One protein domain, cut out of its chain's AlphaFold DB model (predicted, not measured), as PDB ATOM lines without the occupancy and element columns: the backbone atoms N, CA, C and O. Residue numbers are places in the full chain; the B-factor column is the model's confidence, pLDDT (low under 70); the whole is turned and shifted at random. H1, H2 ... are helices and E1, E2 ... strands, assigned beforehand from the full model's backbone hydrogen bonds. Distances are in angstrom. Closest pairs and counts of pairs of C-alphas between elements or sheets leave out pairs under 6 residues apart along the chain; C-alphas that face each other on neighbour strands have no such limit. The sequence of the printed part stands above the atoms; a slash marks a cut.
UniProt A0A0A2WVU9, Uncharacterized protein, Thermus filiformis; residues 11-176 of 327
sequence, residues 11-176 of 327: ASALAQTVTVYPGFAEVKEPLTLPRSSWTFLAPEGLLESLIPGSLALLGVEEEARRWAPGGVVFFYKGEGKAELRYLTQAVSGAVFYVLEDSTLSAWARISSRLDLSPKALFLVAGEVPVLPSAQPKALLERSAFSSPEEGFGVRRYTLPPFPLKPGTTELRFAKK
ATOM      1  N   ALA A  11     379.351 393.969 353.289       40.47
ATOM      2  CA  ALA A  11     377.953 394.297 353.098       40.47
ATOM      3  C   ALA A  11     377.600 394.042 351.627       40.47
ATOM      4  O   ALA A  11     377.725 394.917 350.773       40.47
ATOM      5  N   SER A  12     377.201 392.811 351.309       37.12
ATOM      6  CA  SER A  12     376.426 392.519 350.109       37.12
ATOM      7  C   SER A  12     375.316 393.560 350.055       37.12
ATOM      8  O   SER A  12     374.654 393.764 351.070       37.12
ATOM      9  N   ALA A  13     375.149 394.243 348.921       45.06
ATOM     10  CA  ALA A  13     374.124 395.262 348.705       45.06
ATOM     11  C   ALA A  13     372.721 394.660 348.919       45.06
ATOM     12  O   ALA A  13     372.051 394.177 347.998       45.06
ATOM     13  N   LEU A  14     372.315 394.597 350.182       54.88
ATOM     14  CA  LEU A  14     371.035 394.084 350.616       54.88
ATOM     15  C   LEU A  14     369.968 395.112 350.245       54.88
ATOM     16  O   LEU A  14     370.266 396.259 349.925       54.88
ATOM     17  N   ALA A  15     368.722 394.656 350.139       64.94
ATOM     18  CA  ALA A  15     367.611 395.430 349.603       64.94
ATOM     19  C   ALA A  15     367.268 396.634 350.498       64.94
ATOM     20  O   ALA A  15     366.327 396.567 351.281       64.94
ATOM     21  N   GLN A  16     368.043 397.713 350.392       86.56
ATOM     22  CA  GLN A  16     367.832 398.930 351.162       86.56
ATOM     23  C   GLN A  16     366.478 399.533 350.782       86.56
ATOM     24  O   GLN A  16     366.180 399.729 349.596       86.56
ATOM     25  N   THR A  17     365.667 399.823 351.792       94.38
ATOM     26  CA  THR A  17     364.467 400.642 351.652       94.38
ATOM     27  C   THR A  17     364.769 402.024 352.202       94.38
ATOM     28  O   THR A  17     365.185 402.151 353.352       94.38
ATOM     29  N   VAL A  18     364.567 403.053 351.382       95.50
ATOM     30  CA  VAL A  18     364.781 404.451 351.764       95.50
ATOM     31  C   VAL A  18     363.461 405.201 351.649       95.50
ATOM     32  O   VAL A  18     362.866 405.268 350.574       95.50
ATOM     33  N   THR A  19     363.018 405.786 352.756       95.62
ATOM     34  CA  THR A  19     361.866 406.691 352.799       95.62
ATOM     35  C   THR A  19     362.372 408.096 353.080       95.62
ATOM     36  O   THR A  19     362.892 408.373 354.156       95.62
ATOM     37  N   VAL A  20     362.240 408.988 352.106       95.44
ATOM     38  CA  VAL A  20     362.694 410.378 352.181       95.44
ATOM     39  C   VAL A  20     361.561 411.261 352.695       95.44
ATOM     40  O   VAL A  20     360.460 411.219 352.157       95.44
ATOM     41  N   TYR A  21     361.837 412.082 353.700       92.94
ATOM     42  CA  TYR A  21     360.927 413.059 354.299       92.94
ATOM     43  C   TYR A  21     361.455 414.489 354.068       92.94
ATOM     44  O   TYR A  21     362.613 414.679 353.665       92.94
ATOM     45  N   PRO A  22     360.661 415.527 354.386       89.50
ATOM     46  CA  PRO A  22     361.187 416.877 354.504       89.50
ATOM     47  C   PRO A  22     362.210 416.934 355.648       89.50
ATOM     48  O   PRO A  22     361.883 416.729 356.814       89.50
ATOM     49  N   GLY A  23     363.472 417.187 355.302       88.81
ATOM     50  CA  GLY A  23     364.574 417.377 356.254       88.81
ATOM     51  C   GLY A  23     365.307 416.119 356.744       88.81
ATOM     52  O   GLY A  23     366.374 416.264 357.337       88.81
ATOM     53  N   PHE A  24     364.803 414.905 356.498       93.19
ATOM     54  CA  PHE A  24     365.486 413.656 356.876       93.19
ATOM     55  C   PHE A  24     365.041 412.463 356.015       93.19
ATOM     56  O   PHE A  24     364.103 412.571 355.229       93.19
ATOM     57  N   ALA A  25     365.680 411.307 356.178       94.25
ATOM     58  CA  ALA A  25     365.237 410.039 355.611       94.25
ATOM     59  C   ALA A  25     365.302 408.910 356.641       94.25
ATOM     60  O   ALA A  25     366.152 408.920 357.531       94.25
ATOM     61  N   GLU A  26     364.419 407.927 356.486       94.31
ATOM     62  CA  GLU A  26     364.500 406.620 357.130       94.31
ATOM     63  C   GLU A  26     365.167 405.633 356.173       94.31
ATOM     64  O   GLU A  26     364.753 405.502 355.019       94.31
ATOM     65  N   VAL A  27     366.182 404.925 356.663       94.38
ATOM     66  CA  VAL A  27     366.839 403.841 355.935       94.38
ATOM     67  C   VAL A  27     366.620 402.541 356.691       94.38
ATOM     68  O   VAL A  27     366.810 402.482 357.908       94.38
ATOM     69  N   LYS A  28     366.212 401.509 355.953       94.44
ATOM     70  CA  LYS A  28     366.042 400.136 356.426       94.44
ATOM     71  C   LYS A  28     366.901 399.210 355.586       94.44
ATOM     72  O   LYS A  28     366.730 399.137 354.368       94.44
ATOM     73  N   GLU A  29     367.814 398.506 356.236       92.19
ATOM     74  CA  GLU A  29     368.740 397.585 355.591       92.19
ATOM     75  C   GLU A  29     368.525 396.175 356.145       92.19
ATOM     76  O   GLU A  29     368.806 395.929 357.322       92.19
ATOM     77  N   PRO A  30     368.029 395.224 355.335       91.56
ATOM     78  CA  PRO A  30     367.941 393.846 355.780       91.56
ATOM     79  C   PRO A  30     369.355 393.293 355.937       91.56
ATOM     80  O   PRO A  30     370.210 393.556 355.099       91.56
ATOM     81  N   LEU A  31     369.601 392.515 356.986       91.19
ATOM     82  CA  LEU A  31     370.898 391.912 357.274       91.19
ATOM     83  C   LEU A  31     370.746 390.546 357.954       91.19
ATOM     84  O   LEU A  31     369.667 390.159 358.400       91.19
ATOM     85  N   THR A  32     371.835 389.782 357.995       91.44
ATOM     86  CA  THR A  32     371.901 388.508 358.728       91.44
ATOM     87  C   THR A  32     372.892 388.662 359.872       91.44
ATOM     88  O   THR A  32     374.085 388.840 359.633       91.44
ATOM     89  N   LEU A  33     372.389 388.633 361.105       92.00
ATOM     90  CA  LEU A  33     373.182 388.811 362.311       92.00
ATOM     91  C   LEU A  33     373.864 387.505 362.734       92.00
ATOM     92  O   LEU A  33     373.205 386.459 362.767       92.00
ATOM     93  N   PRO A  34     375.157 387.556 363.102       91.38
ATOM     94  CA  PRO A  34     375.802 386.479 363.849       91.38
ATOM     95  C   PRO A  34     375.241 386.397 365.282       91.38
ATOM     96  O   PRO A  34     374.365 387.161 365.676       91.38
ATOM     97  N   ARG A  35     375.750 385.468 366.097       89.12
ATOM     98  CA  ARG A  35     375.394 385.409 367.523       89.12
ATOM     99  C   ARG A  35     376.018 386.564 368.300       89.12
ATOM    100  O   ARG A  35     377.185 386.898 368.096       89.12
ATOM    101  N   SER A  36     375.266 387.076 369.272       89.62
ATOM    102  CA  SER A  36     375.723 387.927 370.384       89.62
ATOM    103  C   SER A  36     376.153 389.356 370.047       89.62
ATOM    104  O   SER A  36     375.856 390.261 370.826       89.62
ATOM    105  N   SER A  37     376.879 389.595 368.953       92.81
ATOM    106  CA  SER A  37     377.353 390.943 368.626       92.81
ATOM    107  C   SER A  37     377.600 391.162 367.144       92.81
ATOM    108  O   SER A  37     378.035 390.254 366.442       92.81
ATOM    109  N   TRP A  38     377.395 392.389 366.676       94.12
ATOM    110  CA  TRP A  38     377.663 392.793 365.296       94.12
ATOM    111  C   TRP A  38     378.163 394.235 365.241       94.12
ATOM    112  O   TRP A  38     377.752 395.070 366.046       94.12
ATOM    113  N   THR A  39     379.066 394.519 364.303       93.00
ATOM    114  CA  THR A  39     379.627 395.861 364.108       93.00
ATOM    115  C   THR A  39     379.033 396.483 362.857       93.00
ATOM    116  O   THR A  39     379.234 395.975 361.757       93.00
ATOM    117  N   PHE A  40     378.348 397.607 363.035       91.62
ATOM    118  CA  PHE A  40     377.946 398.487 361.953       91.62
ATOM    119  C   PHE A  40     379.095 399.433 361.612       91.62
ATOM    120  O   PHE A  40     379.477 400.264 362.438       91.62
ATOM    121  N   LEU A  41     379.629 399.311 360.400       91.06
ATOM    122  CA  LEU A  41     380.559 400.283 359.833       91.06
ATOM    123  C   LEU A  41     379.740 401.330 359.087       91.06
ATOM    124  O   LEU A  41     379.103 401.025 358.081       91.06
ATOM    125  N   ALA A  42     379.717 402.546 359.619       88.19
ATOM    126  CA  ALA A  42     378.908 403.610 359.059       88.19
ATOM    127  C   ALA A  42     379.597 404.197 357.814       88.19
ATOM    128  O   ALA A  42     380.800 404.467 357.865       88.19
ATOM    129  N   PRO A  43     378.856 404.445 356.717       86.12
ATOM    130  CA  PRO A  43     379.343 405.257 355.611       86.12
ATOM    131  C   PRO A  43     379.858 406.621 356.085       86.12
ATOM    132  O   PRO A  43     379.408 407.159 357.103       86.12
ATOM    133  N   GLU A  44     380.781 407.192 355.318       84.75
ATOM    134  CA  GLU A  44     381.341 408.514 355.595       84.75
ATOM    135  C   GLU A  44     380.228 409.567 355.755       84.75
ATOM    136  O   GLU A  44     379.255 409.591 355.001       84.75
ATOM    137  N   GLY A  45     380.325 410.396 356.799       84.12
ATOM    138  CA  GLY A  45     379.326 411.424 357.124       84.12
ATOM    139  C   GLY A  45     377.986 410.913 357.686       84.12
ATOM    140  O   GLY A  45     377.152 411.726 358.104       84.12
ATOM    141  N   LEU A  46     377.742 409.594 357.762       90.31
ATOM    142  CA  LEU A  46     376.483 409.079 358.318       90.31
ATOM    143  C   LEU A  46     376.368 409.359 359.821       90.31
ATOM    144  O   LEU A  46     375.323 409.821 360.268       90.31
ATOM    145  N   LEU A  47     377.419 409.099 360.606       90.62
ATOM    146  CA  LEU A  47     377.352 409.247 362.069       90.62
ATOM    147  C   LEU A  47     377.052 410.689 362.504       90.62
ATOM    148  O   LEU A  47     376.302 410.891 363.451       90.62
ATOM    149  N   GLU A  48     377.586 411.678 361.784       90.62
ATOM    150  CA  GLU A  48     377.375 413.111 362.050       90.62
ATOM    151  C   GLU A  48     375.962 413.584 361.698       90.62
ATOM    152  O   GLU A  48     375.479 414.583 362.220       90.62
ATOM    153  N   SER A  49     375.298 412.870 360.789       91.88
ATOM    154  CA  SER A  49     373.965 413.207 360.292       91.88
ATOM    155  C   SER A  49     372.863 412.326 360.873       91.88
ATOM    156  O   SER A  49     371.691 412.503 360.534       91.88
ATOM    157  N   LEU A  50     373.218 411.361 361.717       92.62
ATOM    158  CA  LEU A  50     372.282 410.454 362.352       92.62
ATOM    159  C   LEU A  50     371.407 411.218 363.350       92.62
ATOM    160  O   LEU A  50     371.911 411.928 364.218       92.62
ATOM    161  N   ILE A  51     370.091 411.014 363.293       90.19
ATOM    162  CA  ILE A  51     369.211 411.544 364.336       90.19
ATOM    163  C   ILE A  51     369.479 410.762 365.633       90.19
ATOM    164  O   ILE A  51     369.399 409.524 365.617       90.19
ATOM    165  N   PRO A  52     369.787 411.434 366.759       87.38
ATOM    166  CA  PRO A  52     370.104 410.763 368.012       87.38
ATOM    167  C   PRO A  52     369.037 409.748 368.429       87.38
ATOM    168  O   PRO A  52     367.841 410.027 368.417       87.38
ATOM    169  N   GLY A  53     369.492 408.546 368.787       85.94
ATOM    170  CA  GLY A  53     368.640 407.441 369.228       85.94
ATOM    171  C   GLY A  53     367.769 406.796 368.143       85.94
ATOM    172  O   GLY A  53     366.953 405.953 368.486       85.94
ATOM    173  N   SER A  54     367.948 407.143 366.861       89.94
ATOM    174  CA  SER A  54     367.190 406.541 365.752       89.94
ATOM    175  C   SER A  54     367.754 405.215 365.231       89.94
ATOM    176  O   SER A  54     367.016 404.421 364.653       89.94
ATOM    177  N   LEU A  55     369.054 404.975 365.422       93.44
ATOM    178  CA  LEU A  55     369.726 403.746 365.011       93.44
ATOM    179  C   LEU A  55     369.192 402.561 365.830       93.44
ATOM    180  O   LEU A  55     369.164 402.632 367.058       93.44
ATOM    181  N   ALA A  56     368.783 401.471 365.195       92.00
ATOM    182  CA  ALA A  56     368.224 400.305 365.872       92.00
ATOM    183  C   ALA A  56     368.462 399.023 365.071       92.00
ATOM    184  O   ALA A  56     368.407 399.042 363.842       92.00
ATOM    185  N   LEU A  57     368.664 397.912 365.781       92.44
ATOM    186  CA  LEU A  57     368.555 396.568 365.219       92.44
ATOM    187  C   LEU A  57     367.171 396.000 365.531       92.44
ATOM    188  O   LEU A  57     366.787 395.878 366.691       92.44
ATOM    189  N   LEU A  58     366.423 395.654 364.490       90.94
ATOM    190  CA  LEU A  58     365.118 395.009 364.591       90.94
ATOM    191  C   LEU A  58     365.265 393.507 364.333       90.94
ATOM    192  O   LEU A  58     366.027 393.098 363.461       90.94
ATOM    193  N   GLY A  59     364.518 392.685 365.073       89.06
ATOM    194  CA  GLY A  59     364.567 391.217 364.977       89.06
ATOM    195  C   GLY A  59     365.463 390.531 366.016       89.06
ATOM    196  O   GLY A  59     365.497 389.305 366.063       89.06
ATOM    197  N   VAL A  60     366.141 391.296 366.875       91.88
ATOM    198  CA  VAL A  60     366.914 390.803 368.028       91.88
ATOM    199  C   VAL A  60     366.623 391.642 369.270       91.88
ATOM    200  O   VAL A  60     366.148 392.773 369.162       91.88
ATOM    201  N   GLU A  61     366.913 391.102 370.453       92.56
ATOM    202  CA  GLU A  61     366.823 391.846 371.712       92.56
ATOM    203  C   GLU A  61     368.162 392.551 371.969       92.56
ATOM    204  O   GLU A  61     369.133 391.922 372.388       92.56
ATOM    205  N   GLU A  62     368.233 393.848 371.664       91.81
ATOM    206  CA  GLU A  62     369.429 394.662 371.908       91.81
ATOM    207  C   GLU A  62     369.644 394.886 373.414       91.81
ATOM    208  O   GLU A  62     368.794 395.459 374.093       91.81
ATOM    209  N   GLU A  63     370.801 394.466 373.929       93.62
ATOM    210  CA  GLU A  63     371.182 394.627 375.338       93.62
ATOM    211  C   GLU A  63     372.015 395.894 375.560       93.62
ATOM    212  O   GLU A  63     371.859 396.589 376.564       93.62
ATOM    213  N   ALA A  64     372.928 396.190 374.631       92.88
ATOM    214  CA  ALA A  64     373.798 397.354 374.698       92.88
ATOM    215  C   ALA A  64     374.347 397.725 373.317       92.88
ATOM    216  O   ALA A  64     374.463 396.891 372.419       92.88
ATOM    217  N   ARG A  65     374.806 398.970 373.179       94.00
ATOM    218  CA  ARG A  65     375.603 399.417 372.030       94.00
ATOM    219  C   ARG A  65     376.783 400.269 372.472       94.00
ATOM    220  O   ARG A  65     376.699 400.987 373.468       94.00
ATOM    221  N   ARG A  66     377.875 400.222 371.715       93.81
ATOM    222  CA  ARG A  66     379.075 401.033 371.939       93.81
ATOM    223  C   ARG A  66     379.440 401.787 370.671       93.81
ATOM    224  O   ARG A  66     379.614 401.178 369.620       93.81
ATOM    225  N   TRP A  67     379.589 403.098 370.796       92.19
ATOM    226  CA  TRP A  67     380.037 403.965 369.713       92.19
ATOM    227  C   TRP A  67     381.560 403.923 369.612       92.19
ATOM    228  O   TRP A  67     382.253 403.994 370.629       92.19
ATOM    229  N   ALA A  68     382.066 403.794 368.393       86.75
ATOM    230  CA  ALA A  68     383.486 403.824 368.079       86.75
ATOM    231  C   ALA A  68     383.723 404.761 366.883       86.75
ATOM    232  O   ALA A  68     382.785 405.045 366.131       86.75
ATOM    233  N   PRO A  69     384.959 405.245 366.669       85.62
ATOM    234  CA  PRO A  69     385.288 405.964 365.444       85.62
ATOM    235  C   PRO A  69     384.884 405.140 364.210       85.62
ATOM    236  O   PRO A  69     385.312 403.997 364.061       85.62
ATOM    237  N   GLY A  70     384.025 405.702 363.356       86.06
ATOM    238  CA  GLY A  70     383.565 405.065 362.117       86.06
ATOM    239  C   GLY A  70     382.471 403.996 362.262       86.06
ATOM    240  O   GLY A  70     382.061 403.427 361.251       86.06
ATOM    241  N   GLY A  71     381.953 403.711 363.465       91.69
ATOM    242  CA  GLY A  71     380.900 402.701 363.591       91.69
ATOM    243  C   GLY A  71     380.270 402.510 364.967       91.69
ATOM    244  O   GLY A  71     380.543 403.224 365.933       91.69
ATOM    245  N   VAL A  72     379.401 401.504 365.050       92.94
ATOM    246  CA  VAL A  72     378.680 401.122 366.271       92.94
ATOM    247  C   VAL A  72     378.743 399.612 366.449       92.94
ATOM    248  O   VAL A  72     378.413 398.856 365.540       92.94
ATOM    249  N   VAL A  73     379.144 399.165 367.636       94.69
ATOM    250  CA  VAL A  73     379.097 397.751 368.018       94.69
ATOM    251  C   VAL A  73     377.819 397.500 368.804       94.69
ATOM    252  O   VAL A  73     377.604 398.130 369.839       94.69
ATOM    253  N   PHE A  74     376.992 396.577 368.330       94.75
ATOM    254  CA  PHE A  74     375.774 396.131 368.997       94.75
ATOM    255  C   PHE A  74     376.016 394.825 369.743       94.75
ATOM    256  O   PHE A  74     376.682 393.931 369.221       94.75
ATOM    257  N   PHE A  75     375.423 394.711 370.927       95.00
ATOM    258  CA  PHE A  75     375.351 393.504 371.743       95.00
ATOM    259  C   PHE A  75     373.878 393.135 371.921       95.00
ATOM    260  O   PHE A  75     373.073 393.990 372.295       95.00
ATOM    261  N   TYR A  76     373.511 391.895 371.608       94.38
ATOM    262  CA  TYR A  76     372.114 391.463 371.558       94.38
ATOM    263  C   TYR A  76     371.952 389.965 371.829       94.38
ATOM    264  O   TYR A  76     372.874 389.170 371.630       94.38
ATOM    265  N   LYS A  77     370.740 389.561 372.221       92.81
ATOM    266  CA  LYS A  77     370.300 388.162 372.243       92.81
ATOM    267  C   LYS A  77     369.569 387.812 370.946       92.81
ATOM    268  O   LYS A  77     368.705 388.558 370.486       92.81
ATOM    269  N   GLY A  78     369.905 386.653 370.380       87.94
ATOM    270  CA  GLY A  78     369.367 386.156 369.109       87.94
ATOM    271  C   GLY A  78     370.425 386.035 368.007       87.94
ATOM    272  O   GLY A  78     371.605 386.312 368.227       87.94
ATOM    273  N   GLU A  79     369.991 385.572 366.834       90.50
ATOM    274  CA  GLU A  79     370.777 385.451 365.597       90.50
ATOM    275  C   GLU A  79     369.837 385.369 364.380       90.50
ATOM    276  O   GLU A  79     368.643 385.104 364.531       90.50
ATOM    277  N   GLY A  80     370.370 385.538 363.167       88.00
ATOM    278  CA  GLY A  80     369.618 385.318 361.929       88.00
ATOM    279  C   GLY A  80     369.110 386.601 361.269       88.00
ATOM    280  O   GLY A  80     369.800 387.617 361.263       88.00
ATOM    281  N   LYS A  81     367.942 386.541 360.616       91.06
ATOM    282  CA  LYS A  81     367.409 387.668 359.830       91.06
ATOM    283  C   LYS A  81     367.036 388.834 360.743       91.06
ATOM    284  O   LYS A  81     366.242 388.666 361.661       91.06
ATOM    285  N   ALA A  82     367.560 390.008 360.430       92.19
ATOM    286  CA  ALA A  82     367.301 391.247 361.146       92.19
ATOM    287  C   ALA A  82     367.271 392.433 360.174       92.19
ATOM    288  O   ALA A  82     367.555 392.289 358.982       92.19
ATOM    289  N   GLU A  83     366.925 393.609 360.685       92.81
ATOM    290  CA  GLU A  83     366.911 394.858 359.925       92.81
ATOM    291  C   GLU A  83     367.633 395.953 360.713       92.81
ATOM    292  O   GLU A  83     367.314 396.207 361.875       92.81
ATOM    293  N   LEU A  84     368.607 396.609 360.082       93.50
ATOM    294  CA  LEU A  84     369.149 397.865 360.580       93.50
ATOM    295  C   LEU A  84     368.212 398.990 360.161       93.50
ATOM    296  O   LEU A  84     367.977 399.186 358.972       93.50
ATOM    297  N   ARG A  85     367.723 399.761 361.127       94.25
ATOM    298  CA  ARG A  85     366.924 400.959 360.879       94.25
ATOM    299  C   ARG A  85     367.635 402.177 361.439       94.25
ATOM    300  O   ARG A  85     368.107 402.138 362.572       94.25
ATOM    301  N   TYR A  86     367.673 403.270 360.686       92.94
ATOM    302  CA  TYR A  86     368.138 404.558 361.195       92.94
ATOM    303  C   TYR A  86     367.476 405.740 360.494       92.94
ATOM    304  O   TYR A  86     366.990 405.619 359.370       92.94
ATOM    305  N   LEU A  87     367.489 406.896 361.161       94.75
ATOM    306  CA  LEU A  87     367.099 408.168 360.565       94.75
ATOM    307  C   LEU A  87     368.338 409.041 360.347       94.75
ATOM    308  O   LEU A  87     369.205 409.133 361.220       94.75
ATOM    309  N   THR A  88     368.416 409.710 359.199       94.19
ATOM    310  CA  THR A  88     369.535 410.593 358.848       94.19
ATOM    311  C   THR A  88     369.057 411.909 358.241       94.19
ATOM    312  O   THR A  88     368.157 411.929 357.410       94.19
ATOM    313  N   GLN A  89     369.692 413.014 358.627       94.38
ATOM    314  CA  GLN A  89     369.531 414.342 358.027       94.38
ATOM    315  C   GLN A  89     370.440 414.554 356.805       94.38
ATOM    316  O   GLN A  89     370.467 415.638 356.222       94.38
ATOM    317  N   ALA A  90     371.244 413.554 356.426       94.62
ATOM    318  CA  ALA A  90     372.064 413.623 355.221       94.62
ATOM    319  C   ALA A  90     371.259 413.397 353.945       94.62
ATOM    320  O   ALA A  90     371.765 413.698 352.870       94.62
ATOM    321  N   VAL A  91     370.026 412.907 354.051       95.50
ATOM    322  CA  VAL A  91     369.108 412.758 352.925       95.50
ATOM    323  C   VAL A  91     367.818 413.486 353.266       95.50
ATOM    324  O   VAL A  91     367.290 413.319 354.359       95.50
ATOM    325  N   SER A  92     367.315 414.311 352.358       95.06
ATOM    326  CA  SER A  92     366.030 414.997 352.505       95.06
ATOM    327  C   SER A  92     365.392 415.225 351.145       95.06
ATOM    328  O   SER A  92     366.076 415.197 350.120       95.06
ATOM    329  N   GLY A  93     364.081 415.443 351.109       95.00
ATOM    330  CA  GLY A  93     363.399 415.651 349.843       95.00
ATOM    331  C   GLY A  93     362.125 416.466 349.942       95.00
ATOM    332  O   GLY A  93     361.569 416.676 351.018       95.00
ATOM    333  N   ALA A  94     361.684 416.937 348.783       94.81
ATOM    334  CA  ALA A  94     360.452 417.686 348.609       94.81
ATOM    335  C   ALA A  94     359.784 417.313 347.283       94.81
ATOM    336  O   ALA A  94     360.448 416.890 346.334       94.81
ATOM    337  N   VAL A  95     358.467 417.506 347.221       95.94
ATOM    338  CA  VAL A  95     357.709 417.414 345.973       95.94
ATOM    339  C   VAL A  95     357.594 418.793 345.327       95.94
ATOM    340  O   VAL A  95     357.426 419.805 346.013       95.94
ATOM    341  N   PHE A  96     357.650 418.829 344.005       97.12
ATOM    342  CA  PHE A  96     357.234 419.978 343.214       97.12
ATOM    343  C   PHE A  96     356.522 419.507 341.950       97.12
ATOM    344  O   PHE A  96     356.588 418.335 341.570       97.12
ATOM    345  N   TYR A  97     355.822 420.431 341.308       98.25
ATOM    346  CA  TYR A  97     354.981 420.141 340.165       98.25
ATOM    347  C   TYR A  97     355.314 421.054 338.995       98.25
ATOM    348  O   TYR A  97     355.720 422.203 339.173       98.25
ATOM    349  N   VAL A  98     355.104 420.536 337.792       98.38
ATOM    350  CA  VAL A  98     355.164 421.304 336.548       98.38
ATOM    351  C   VAL A  98     353.844 421.092 335.825       98.38
ATOM    352  O   VAL A  98     353.509 419.955 335.491       98.38
ATOM    353  N   LEU A  99     353.095 422.171 335.623       98.38
ATOM    354  CA  LEU A  99     351.908 422.212 334.783       98.38
ATOM    355  C   LEU A  99     352.305 422.826 333.441       98.38
ATOM    356  O   LEU A  99     352.565 424.024 333.359       98.38
ATOM    357  N   GLU A 100     352.372 422.000 332.407       97.56
ATOM    358  CA  GLU A 100     352.669 422.439 331.047       97.56
ATOM    359  C   GLU A 100     351.455 422.189 330.158       97.56
ATOM    360  O   GLU A 100     351.026 421.045 329.993       97.56
ATOM    361  N   ASP A 101     350.878 423.272 329.634       94.94
ATOM    362  CA  ASP A 101     349.597 423.277 328.931       94.94
ATOM    363  C   ASP A 101     348.496 422.611 329.777       94.94
ATOM    364  O   ASP A 101     348.033 423.199 330.746       94.94
ATOM    365  N   SER A 102     348.090 421.380 329.460       95.88
ATOM    366  CA  SER A 102     347.108 420.589 330.219       95.88
ATOM    367  C   SER A 102     347.723 419.382 330.930       95.88
ATOM    368  O   SER A 102     347.002 418.479 331.345       95.88
ATOM    369  N   THR A 103     349.047 419.318 331.063       98.06
ATOM    370  CA  THR A 103     349.747 418.168 331.643       98.06
ATOM    371  C   THR A 103     350.415 418.520 332.963       98.06
ATOM    372  O   THR A 103     351.362 419.301 333.005       98.06
ATOM    373  N   LEU A 104     349.980 417.869 334.042       98.50
ATOM    374  CA  LEU A 104     350.599 417.962 335.358       98.50
ATOM    375  C   LEU A 104     351.639 416.847 335.538       98.50
ATOM    376  O   LEU A 104     351.323 415.657 335.459       98.50
ATOM    377  N   SER A 105     352.883 417.229 335.819       98.31
ATOM    378  CA  SER A 105     353.971 416.323 336.200       98.31
ATOM    379  C   SER A 105     354.362 416.540 337.657       98.31
ATOM    380  O   SER A 105     354.574 417.680 338.064       98.31
ATOM    381  N   ALA A 106     354.509 415.458 338.423       98.06
ATOM    382  CA  ALA A 106     355.010 415.497 339.794       98.06
ATOM    383  C   ALA A 106     356.457 414.997 339.859       98.06
ATOM    384  O   ALA A 106     356.810 413.969 339.264       98.06
ATOM    385  N   TRP A 107     357.276 415.736 340.597       98.25
ATOM    386  CA  TRP A 107     358.711 415.537 340.711       98.25
ATOM    387  C   TRP A 107     359.138 415.483 342.170       98.25
ATOM    388  O   TRP A 107     358.661 416.247 343.006       98.25
ATOM    389  N   ALA A 108     360.065 414.582 342.469       98.00
ATOM    390  CA  ALA A 108     360.755 414.506 343.743       98.00
ATOM    391  C   ALA A 108     362.131 415.154 343.591       98.00
ATOM    392  O   ALA A 108     362.932 414.681 342.791       98.00
ATOM    393  N   ARG A 109     362.417 416.204 344.365       97.75
ATOM    394  CA  ARG A 109     363.768 416.757 344.520       97.75
ATOM    395  C   ARG A 109     364.376 416.174 345.786       97.75
ATOM    396  O   ARG A 109     363.887 416.466 346.874       97.75
ATOM    397  N   ILE A 110     365.418 415.364 345.648       98.00
ATOM    398  CA  ILE A 110     366.101 414.680 346.751       98.00
ATOM    399  C   ILE A 110     367.521 415.225 346.856       98.00
ATOM    400  O   ILE A 110     368.282 415.153 345.896       98.00
ATOM    401  N   SER A 111     367.876 415.744 348.024       97.31
ATOM    402  CA  SER A 111     369.245 416.112 348.377       97.31
ATOM    403  C   SER A 111     369.857 414.996 349.216       97.31
ATOM    404  O   SER A 111     369.238 414.555 350.184       97.31
ATOM    405  N   SER A 112     371.051 414.537 348.854       96.00
ATOM    406  CA  SER A 112     371.799 413.513 349.583       96.00
ATOM    407  C   SER A 112     373.234 413.972 349.831       96.00
ATOM    408  O   SER A 112     373.857 414.585 348.968       96.00
ATOM    409  N   ARG A 113     373.788 413.644 350.998       95.00
ATOM    410  CA  ARG A 113     375.236 413.642 351.273       95.00
ATOM    411  C   ARG A 113     375.807 412.226 351.359       95.00
ATOM    412  O   ARG A 113     377.006 412.070 351.533       95.00
ATOM    413  N   LEU A 114     374.950 411.211 351.255       91.94
ATOM    414  CA  LEU A 114     375.321 409.801 351.299       91.94
ATOM    415  C   LEU A 114     375.298 409.200 349.895       91.94
ATOM    416  O   LEU A 114     374.636 409.720 348.993       91.94
ATOM    417  N   ASP A 115     375.990 408.077 349.748       91.94
ATOM    418  CA  ASP A 115     375.874 407.185 348.600       91.94
ATOM    419  C   ASP A 115     374.986 405.992 348.987       91.94
ATOM    420  O   ASP A 115     375.425 405.083 349.692       91.94
ATOM    421  N   LEU A 116     373.712 406.029 348.583       90.94
ATOM    422  CA  LEU A 116     372.725 404.981 348.854       90.94
ATOM    423  C   LEU A 116     372.219 404.379 347.545       90.94
ATOM    424  O   LEU A 116     371.979 405.086 346.567       90.94
ATOM    425  N   SER A 117     371.987 403.069 347.528       91.81
ATOM    426  CA  SER A 117     371.441 402.358 346.364       91.81
ATOM    427  C   SER A 117     370.164 401.607 346.755       91.81
ATOM    428  O   SER A 117     370.175 400.376 346.859       91.81
ATOM    429  N   PRO A 118     369.058 402.336 347.014       93.12
ATOM    430  CA  PRO A 118     367.807 401.734 347.454       93.12
ATOM    431  C   PRO A 118     367.205 400.828 346.381       93.12
ATOM    432  O   PRO A 118     367.112 401.202 345.212       93.12
ATOM    433  N   LYS A 119     366.705 399.658 346.794       91.81
ATOM    434  CA  LYS A 119     365.814 398.842 345.951       91.81
ATOM    435  C   LYS A 119     364.376 399.347 345.991       91.81
ATOM    436  O   LYS A 119     363.650 399.179 345.016       91.81
ATOM    437  N   ALA A 120     363.980 399.963 347.102       94.25
ATOM    438  CA  ALA A 120     362.697 400.628 347.259       94.25
ATOM    439  C   ALA A 120     362.927 402.061 347.745       94.25
ATOM    440  O   ALA A 120     363.575 402.274 348.771       94.25
ATOM    441  N   LEU A 121     362.405 403.029 346.996       96.12
ATOM    442  CA  LEU A 121     362.547 404.449 347.278       96.12
ATOM    443  C   LEU A 121     361.162 405.081 347.400       96.12
ATOM    444  O   LEU A 121     360.318 404.937 346.515       96.12
ATOM    445  N   PHE A 122     360.940 405.794 348.496       95.88
ATOM    446  CA  PHE A 122     359.689 406.486 348.768       95.88
ATOM    447  C   PHE A 122     359.956 407.949 349.101       95.88
ATOM    448  O   PHE A 122     360.959 408.268 349.734       95.88
ATOM    449  N   LEU A 123     359.032 408.826 348.720       95.19
ATOM    450  CA  LEU A 123     358.978 410.208 349.182       95.19
ATOM    451  C   LEU A 123     357.725 410.389 350.029       95.19
ATOM    452  O   LEU A 123     356.627 410.090 349.577       95.19
ATOM    453  N   VAL A 124     357.881 410.921 351.229       92.00
ATOM    454  CA  VAL A 124     356.787 411.438 352.039       92.00
ATOM    455  C   VAL A 124     356.811 412.955 351.919       92.00
ATOM    456  O   VAL A 124     357.822 413.587 352.209       92.00
ATOM    457  N   ALA A 125     355.707 413.544 351.469       87.38
ATOM    458  CA  ALA A 125     355.543 414.984 351.322       87.38
ATOM    459  C   ALA A 125     354.349 415.479 352.151       87.38
ATOM    460  O   ALA A 125     353.343 414.784 352.280       87.38
ATOM    461  N   GLY A 126     354.467 416.681 352.710       75.69
ATOM    462  CA  GLY A 126     353.516 417.253 353.668       75.69
ATOM    463  C   GLY A 126     354.226 417.762 354.922       75.69
ATOM    464  O   GLY A 126     355.454 417.721 355.003       75.69
ATOM    465  N   GLU A 127     353.473 418.258 355.899       61.09
ATOM    466  CA  GLU A 127     354.053 418.732 357.158       61.09
ATOM    467  C   GLU A 127     354.277 417.557 358.115       61.09
ATOM    468  O   GLU A 127     353.341 417.006 358.688       61.09
ATOM    469  N   VAL A 128     355.542 417.174 358.296       56.97
ATOM    470  CA  VAL A 128     355.964 416.235 359.343       56.97
ATOM    471  C   VAL A 128     356.645 417.049 360.442       56.97
ATOM    472  O   VAL A 128     357.809 417.422 360.279       56.97
ATOM    473  N   PRO A 129     355.966 417.368 361.559       52.53
ATOM    474  CA  PRO A 129     356.613 418.079 362.651       52.53
ATOM    475  C   PRO A 129     357.637 417.161 363.332       52.53
ATOM    476  O   PRO A 129     357.277 416.177 363.980       52.53
ATOM    477  N   VAL A 130     358.924 417.500 363.218       51.09
ATOM    478  CA  VAL A 130     359.988 416.914 364.044       51.09
ATOM    479  C   VAL A 130     360.178 417.832 365.250       51.09
ATOM    480  O   VAL A 130     360.647 418.959 365.111       51.09
ATOM    481  N   LEU A 131     359.768 417.382 366.441       48.94
ATOM    482  CA  LEU A 131     359.989 418.143 367.673       48.94
ATOM    483  C   LEU A 131     361.502 418.217 367.966       48.94
ATOM    484  O   LEU A 131     362.141 417.165 368.006       48.94
ATOM    485  N   PRO A 132     362.070 419.404 368.256       46.12
ATOM    486  CA  PRO A 132     363.500 419.555 368.536       46.12
ATOM    487  C   PRO A 132     363.991 418.840 369.813       46.12
ATOM    488  O   PRO A 132     365.193 418.773 370.041       46.12
ATOM    489  N   SER A 133     363.094 418.311 370.657       44.41
ATOM    490  CA  SER A 133     363.437 417.758 371.980       44.41
ATOM    491  C   SER A 133     362.631 416.521 372.409       44.41
ATOM    492  O   SER A 133     362.623 416.173 373.591       44.41
ATOM    493  N   ALA A 134     361.926 415.843 371.497       41.00
ATOM    494  CA  ALA A 134     361.199 414.625 371.866       41.00
ATOM    495  C   ALA A 134     362.166 413.444 372.052       41.00
ATOM    496  O   ALA A 134     363.059 413.224 371.234       41.00
ATOM    497  N   GLN A 135     361.976 412.673 373.130       43.91
ATOM    498  CA  GLN A 135     362.782 411.487 373.422       43.91
ATOM    499  C   GLN A 135     362.793 410.528 372.210       43.91
ATOM    500  O   GLN A 135     361.720 410.222 371.682       43.91
ATOM    501  N   PRO A 136     363.965 410.003 371.794       48.28
ATOM    502  CA  PRO A 136     364.132 409.236 370.551       48.28
ATOM    503  C   PRO A 136     363.156 408.065 370.364       48.28
ATOM    504  O   PRO A 136     362.780 407.720 369.245       48.28
ATOM    505  N   LYS A 137     362.709 407.473 371.476       41.84
ATOM    506  CA  LYS A 137     361.801 406.323 371.506       41.84
ATOM    507  C   LYS A 137     360.413 406.638 370.928       41.84
ATOM    508  O   LYS A 137     359.877 405.836 370.173       41.84
ATOM    509  N   ALA A 138     359.876 407.834 371.187       43.03
ATOM    510  CA  ALA A 138     358.542 408.233 370.724       43.03
ATOM    511  C   ALA A 138     358.483 408.493 369.205       43.03
ATOM    512  O   ALA A 138     357.440 408.304 368.577       43.03
ATOM    513  N   LEU A 139     359.603 408.902 368.598       46.53
ATOM    514  CA  LEU A 139     359.715 409.106 367.149       46.53
ATOM    515  C   LEU A 139     359.758 407.757 366.405       46.53
ATOM    516  O   LEU A 139     359.072 407.575 365.400       46.53
ATOM    517  N   LEU A 140     360.500 406.787 366.955       47.19
ATOM    518  CA  LEU A 140     360.598 405.418 366.437       47.19
ATOM    519  C   LEU A 140     359.282 404.641 366.572       47.19
ATOM    520  O   LEU A 140     358.919 403.911 365.651       47.19
ATOM    521  N   GLU A 141     358.546 404.819 367.670       44.34
ATOM    522  CA  GLU A 141     357.222 404.211 367.857       44.34
ATOM    523  C   GLU A 141     356.180 404.823 366.906       44.34
ATOM    524  O   GLU A 141     355.429 404.086 366.272       44.34
ATOM    525  N   ARG A 142     356.196 406.142 366.667       49.09
ATOM    526  CA  ARG A 142     355.320 406.771 365.657       49.09
ATOM    527  C   ARG A 142     355.629 406.332 364.221       49.09
ATOM    528  O   ARG A 142     354.697 406.180 363.440       49.09
ATOM    529  N   SER A 143     356.895 406.071 363.884       46.53
ATOM    530  CA  SER A 143     357.272 405.467 362.589       46.53
ATOM    531  C   SER A 143     356.955 403.968 362.482       46.53
ATOM    532  O   SER A 143     356.881 403.435 361.379       46.53
ATOM    533  N   ALA A 144     356.779 403.277 363.615       42.97
ATOM    534  CA  ALA A 144     356.460 401.850 363.658       42.97
ATOM    535  C   ALA A 144     354.950 401.568 363.534       42.97
ATOM    536  O   ALA A 144     354.579 400.444 363.210       42.97
ATOM    537  N   PHE A 145     354.092 402.570 363.770       37.28
ATOM    538  CA  PHE A 145     352.637 402.402 363.881       37.28
ATOM    539  C   PHE A 145     351.795 403.015 362.752       37.28
ATOM    540  O   PHE A 145     350.574 403.082 362.876       37.28
ATOM    541  N   SER A 146     352.377 403.398 361.617       39.22
ATOM    542  CA  SER A 146     351.571 403.700 360.432       39.22
ATOM    543  C   SER A 146     352.187 403.100 359.180       39.22
ATOM    544  O   SER A 146     353.267 403.486 358.738       39.22
ATOM    545  N   SER A 147     351.463 402.164 358.563       39.00
ATOM    546  CA  SER A 147     351.512 402.037 357.110       39.00
ATOM    547  C   SER A 147     351.151 403.423 356.560       39.00
ATOM    548  O   SER A 147     350.013 403.853 356.742       39.00
ATOM    549  N   PRO A 148     352.088 404.173 355.958       45.66
ATOM    550  CA  PRO A 148     351.869 405.546 355.521       45.66
ATOM    551  C   PRO A 148     351.134 405.555 354.179       45.66
ATOM    552  O   PRO A 148     351.583 406.196 353.236       45.66
ATOM    553  N   GLU A 149     350.053 404.784 354.053       47.44
ATOM    554  CA  GLU A 149     349.208 404.900 352.867       47.44
ATOM    555  C   GLU A 149     348.475 406.244 352.902       47.44
ATOM    556  O   GLU A 149     348.522 406.964 351.912       47.44
ATOM    557  N   GLU A 150     347.985 406.687 354.068       51.47
ATOM    558  CA  GLU A 150     347.461 408.043 354.276       51.47
ATOM    559  C   GLU A 150     347.664 408.474 355.740       51.47
ATOM    560  O   GLU A 150     346.961 408.035 356.647       51.47
ATOM    561  N   GLY A 151     348.673 409.308 356.003       52.81
ATOM    562  CA  GLY A 151     348.863 409.932 357.315       52.81
ATOM    563  C   GLY A 151     348.174 411.296 357.372       52.81
ATOM    564  O   GLY A 151     348.057 411.970 356.351       52.81
ATOM    565  N   PHE A 152     347.746 411.731 358.562       59.75
ATOM    566  CA  PHE A 152     347.153 413.057 358.799       59.75
ATOM    567  C   PHE A 152     348.064 414.171 358.229       59.75
ATOM    568  O   PHE A 152     349.091 414.495 358.821       59.75
ATOM    569  N   GLY A 153     347.720 414.727 357.061       65.38
ATOM    570  CA  GLY A 153     348.464 415.819 356.415       65.38
ATOM    571  C   GLY A 153     349.711 415.432 355.602       65.38
ATOM    572  O   GLY A 153     350.438 416.329 355.173       65.38
ATOM    573  N   VAL A 154     349.965 414.138 355.360       78.06
ATOM    574  CA  VAL A 154     351.118 413.666 354.566       78.06
ATOM    575  C   VAL A 154     350.713 412.680 353.472       78.06
ATOM    576  O   VAL A 154     349.795 411.878 353.636       78.06
ATOM    577  N   ARG A 155     351.439 412.707 352.353       85.94
ATOM    578  CA  ARG A 155     351.286 411.777 351.230       85.94
ATOM    579  C   ARG A 155     352.580 411.015 351.003       85.94
ATOM    580  O   ARG A 155     353.656 411.613 351.011       85.94
ATOM    581  N   ARG A 156     352.467 409.712 350.759       91.06
ATOM    582  CA  ARG A 156     353.584 408.855 350.366       91.06
ATOM    583  C   ARG A 156     353.521 408.569 348.871       91.06
ATOM    584  O   ARG A 156     352.501 408.125 348.359       91.06
ATOM    585  N   TYR A 157     354.645 408.762 348.200       93.75
ATOM    586  CA  TYR A 157     354.850 408.460 346.793       93.75
ATOM    587  C   TYR A 157     355.896 407.367 346.642       93.75
ATOM    588  O   TYR A 157     356.973 407.434 347.239       93.75
ATOM    589  N   THR A 158     355.592 406.375 345.816       95.38
ATOM    590  CA  THR A 158     356.581 405.400 345.353       95.38
ATOM    591  C   THR A 158     357.381 406.029 344.224       95.38
ATOM    592  O   THR A 158     356.810 406.491 343.237       95.38
ATOM    593  N   LEU A 159     358.701 406.060 344.374       96.31
ATOM    594  CA  LEU A 159     359.611 406.585 343.366       96.31
ATOM    595  C   LEU A 159     360.231 405.436 342.564       96.31
ATOM    596  O   LEU A 159     360.375 404.327 343.088       96.31
ATOM    597  N   PRO A 160     360.627 405.678 341.300       93.00
ATOM    598  CA  PRO A 160     361.444 404.711 340.578       93.00
ATOM    599  C   PRO A 160     362.739 404.437 341.367       93.00
ATOM    600  O   PRO A 160     363.331 405.388 341.890       93.00
ATOM    601  N   PRO A 161     363.199 403.173 341.463       89.25
ATOM    602  CA  PRO A 161     364.482 402.864 342.083       89.25
ATOM    603  C   PRO A 161     365.600 403.667 341.415       89.25
ATOM    604  O   PRO A 161     365.770 403.611 340.196       89.25
ATOM    605  N   PHE A 162     366.344 404.432 342.211       93.00
ATOM    606  CA  PHE A 162     367.398 405.309 341.715       93.00
ATOM    607  C   PHE A 162     368.519 405.433 342.758       93.00
ATOM    608  O   PHE A 162     368.216 405.636 343.939       93.00
ATOM    609  N   PRO A 163     369.802 405.311 342.365       93.62
ATOM    610  CA  PRO A 163     370.916 405.492 343.289       93.62
ATOM    611  C   PRO A 163     371.008 406.955 343.740       93.62
ATOM    612  O   PRO A 163     371.129 407.865 342.924       93.62
ATOM    613  N   LEU A 164     370.982 407.185 345.049       93.69
ATOM    614  CA  LEU A 164     371.138 408.507 345.645       93.69
ATOM    615  C   LEU A 164     372.625 408.763 345.881       93.69
ATOM    616  O   LEU A 164     373.193 408.271 346.850       93.69
ATOM    617  N   LYS A 165     373.252 409.520 344.980       93.62
ATOM    618  CA  LYS A 165     374.633 409.997 345.133       93.62
ATOM    619  C   LYS A 165     374.666 411.350 345.854       93.62
ATOM    620  O   LYS A 165     373.652 412.052 345.841       93.62
ATOM    621  N   PRO A 166     375.813 411.753 346.432       95.12
ATOM    622  CA  PRO A 166     375.974 413.097 346.970       95.12
ATOM    623  C   PRO A 166     375.603 414.177 345.940       95.12
ATOM    624  O   PRO A 166     376.093 414.158 344.811       95.12
ATOM    625  N   GLY A 167     374.730 415.109 346.324       96.38
ATOM    626  CA  GLY A 167     374.176 416.140 345.448       96.38
ATOM    627  C   GLY A 167     372.648 416.194 345.475       96.38
ATOM    628  O   GLY A 167     372.006 415.727 346.414       96.38
ATOM    629  N   THR A 168     372.057 416.804 344.446       97.44
ATOM    630  CA  THR A 168     370.600 416.886 344.264       97.44
ATOM    631  C   THR A 168     370.176 416.067 343.053       97.44
ATOM    632  O   THR A 168     370.746 416.209 341.975       97.44
ATOM    633  N   THR A 169     369.164 415.226 343.234       96.88
ATOM    634  CA  THR A 169     368.545 414.408 342.189       96.88
ATOM    635  C   THR A 169     367.081 414.808 342.039       96.88
ATOM    636  O   THR A 169     366.368 414.908 343.036       96.88
ATOM    637  N   GLU A 170     366.616 415.002 340.805       97.50
ATOM    638  CA  GLU A 170     365.201 415.224 340.499       97.50
ATOM    639  C   GLU A 170     364.618 414.031 339.743       97.50
ATOM    640  O   GLU A 170     365.107 413.655 338.679       97.50
ATOM    641  N   LEU A 171     363.562 413.428 340.292       97.38
ATOM    642  CA  LEU A 171     362.915 412.242 339.737       97.38
ATOM    643  C   LEU A 171     361.447 412.535 339.451       97.38
ATOM    644  O   LEU A 171     360.665 412.775 340.373       97.38
ATOM    645  N   ARG A 172     361.044 412.469 338.181       97.31
ATOM    646  CA  ARG A 172     359.624 412.485 337.820       97.31
ATOM    647  C   ARG A 172     359.003 411.141 338.173       97.31
ATOM    648  O   ARG A 172     359.472 410.111 337.693       97.31
ATOM    649  N   PHE A 173     357.926 411.158 338.946       96.25
ATOM    650  CA  PHE A 173     357.241 409.935 339.376       96.25
ATOM    651  C   PHE A 173     355.772 409.872 338.946       96.25
ATOM    652  O   PHE A 173     355.189 408.793 338.949       96.25
ATOM    653  N   ALA A 174     355.179 410.991 338.517       96.31
ATOM    654  CA  ALA A 174     353.846 411.003 337.921       96.31
ATOM    655  C   ALA A 174     353.752 412.023 336.782       96.31
ATOM    656  O   ALA A 174     354.423 413.057 336.791       96.31
ATOM    657  N   LYS A 175     352.911 411.717 335.792       97.44
ATOM    658  CA  LYS A 175     352.554 412.604 334.679       97.44
ATOM    659  C   LYS A 175     351.139 412.262 334.216       97.44
ATOM    660  O   LYS A 175     350.891 411.110 333.859       97.44
ATOM    661  N   LYS A 176     350.227 413.233 334.236       97.94
ATOM    662  CA  LYS A 176     348.826 413.060 333.829       97.94
ATOM    663  C   LYS A 176     348.283 414.319 333.165       97.94
ATOM    664  O   LYS A 176     348.675 415.425 333.524       97.94
TER     665      LYS A 176
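Overview. This is residues 11 to 176 of the 327 residues of an uncharacterized protein of Thermus filiformis (UniProt A0A0A2WVU9). Two strongly twisted sheets form a sandwich, only partly face to face: E4, E7, E2, E1, E10 and E11 make the larger sheet, E8, E9 and E12 the other, their strands crossed at 77 degrees. The turn between E8 and E9 makes one end of the long axis and a small sheet of E3, E6 and E5 lies toward the other, while H2, between two loops, only grazes the larger sheet. The printed part has 166 residues with 12 named strands and two named helices, in the order E1 E2 E3 H1 E4 E5 E6 E7 E8 E9 E10 H2 E11 E12; the class is mostly strand. The larger sheet, in order E4 E7 E2 E1 E10 E11, is mixed; E3 E6 E5 and E8 E9 E12 are antiparallel. The whole is compact, with a radius of gyration of the C-alphas of 17.0 A, and elongated, spanning 60 by 32 by 26 A.

Arrangement. E1, residues 17 to 20, and E2, residues 25 to 33, form an antiparallel hairpin, with N 19 and O 26 2.9 A apart. E3, residues 37 to 41, is antiparallel to E6, residues 71 to 77, with N 40 and O 72 2.8 A apart. E5, residues 61 to 68, bends by 51 degrees at residue 64 and forms a hairpin with E6, with N 66 and O 73 2.8 A apart. H1, residues 46 to 49, only grazes the larger sheet. E4, residues 56 to 58, is an edge strand antiparallel to E7, residues 80 to 88, with N 56 and O 85 2.8 A apart. E7 is also antiparallel to E2, with N 29 and O 84 2.8 A apart. E7 runs on into E8, residues 91 to 100, at 69 degrees. E9, residues 103 to 112, is antiparallel to E8, with N 96 and O 107 2.9 A apart, and to E12, residues 167 to 176, with N 108 and O 171 2.8 A apart. E10, residues 120 to 126, is parallel to E1, with N 20 and O 122 2.8 A apart, and antiparallel to E11, residues 154 to 159, with N 125 and O 155 2.9 A apart. Between the sandwich's sheets, the closest C-alphas of E8 and E10 are those of Ala 94 and Ala 125, 6.2 A apart. In H2, residues 136 to 144, every O i to N i+4 pair is within hydrogen-bond range; H1 is too short for one.

Along the chain. E1 begins at C-alpha 17 (364.467, 400.642, 351.652). E8 measures 29.0 A, E9 28.8 A, E12 28.1 A and E7 25.5 A. E12 ends at C-alpha 176 (348.826, 413.060, 333.829).

Size, cuts and confidence. The C-alphas farthest apart, of Ser 36 and Asp 101, are 60.4 A apart. The printed part has no cut and no long link. The pLDDT is under 70 in residues 11 to 15 and 127 to 153.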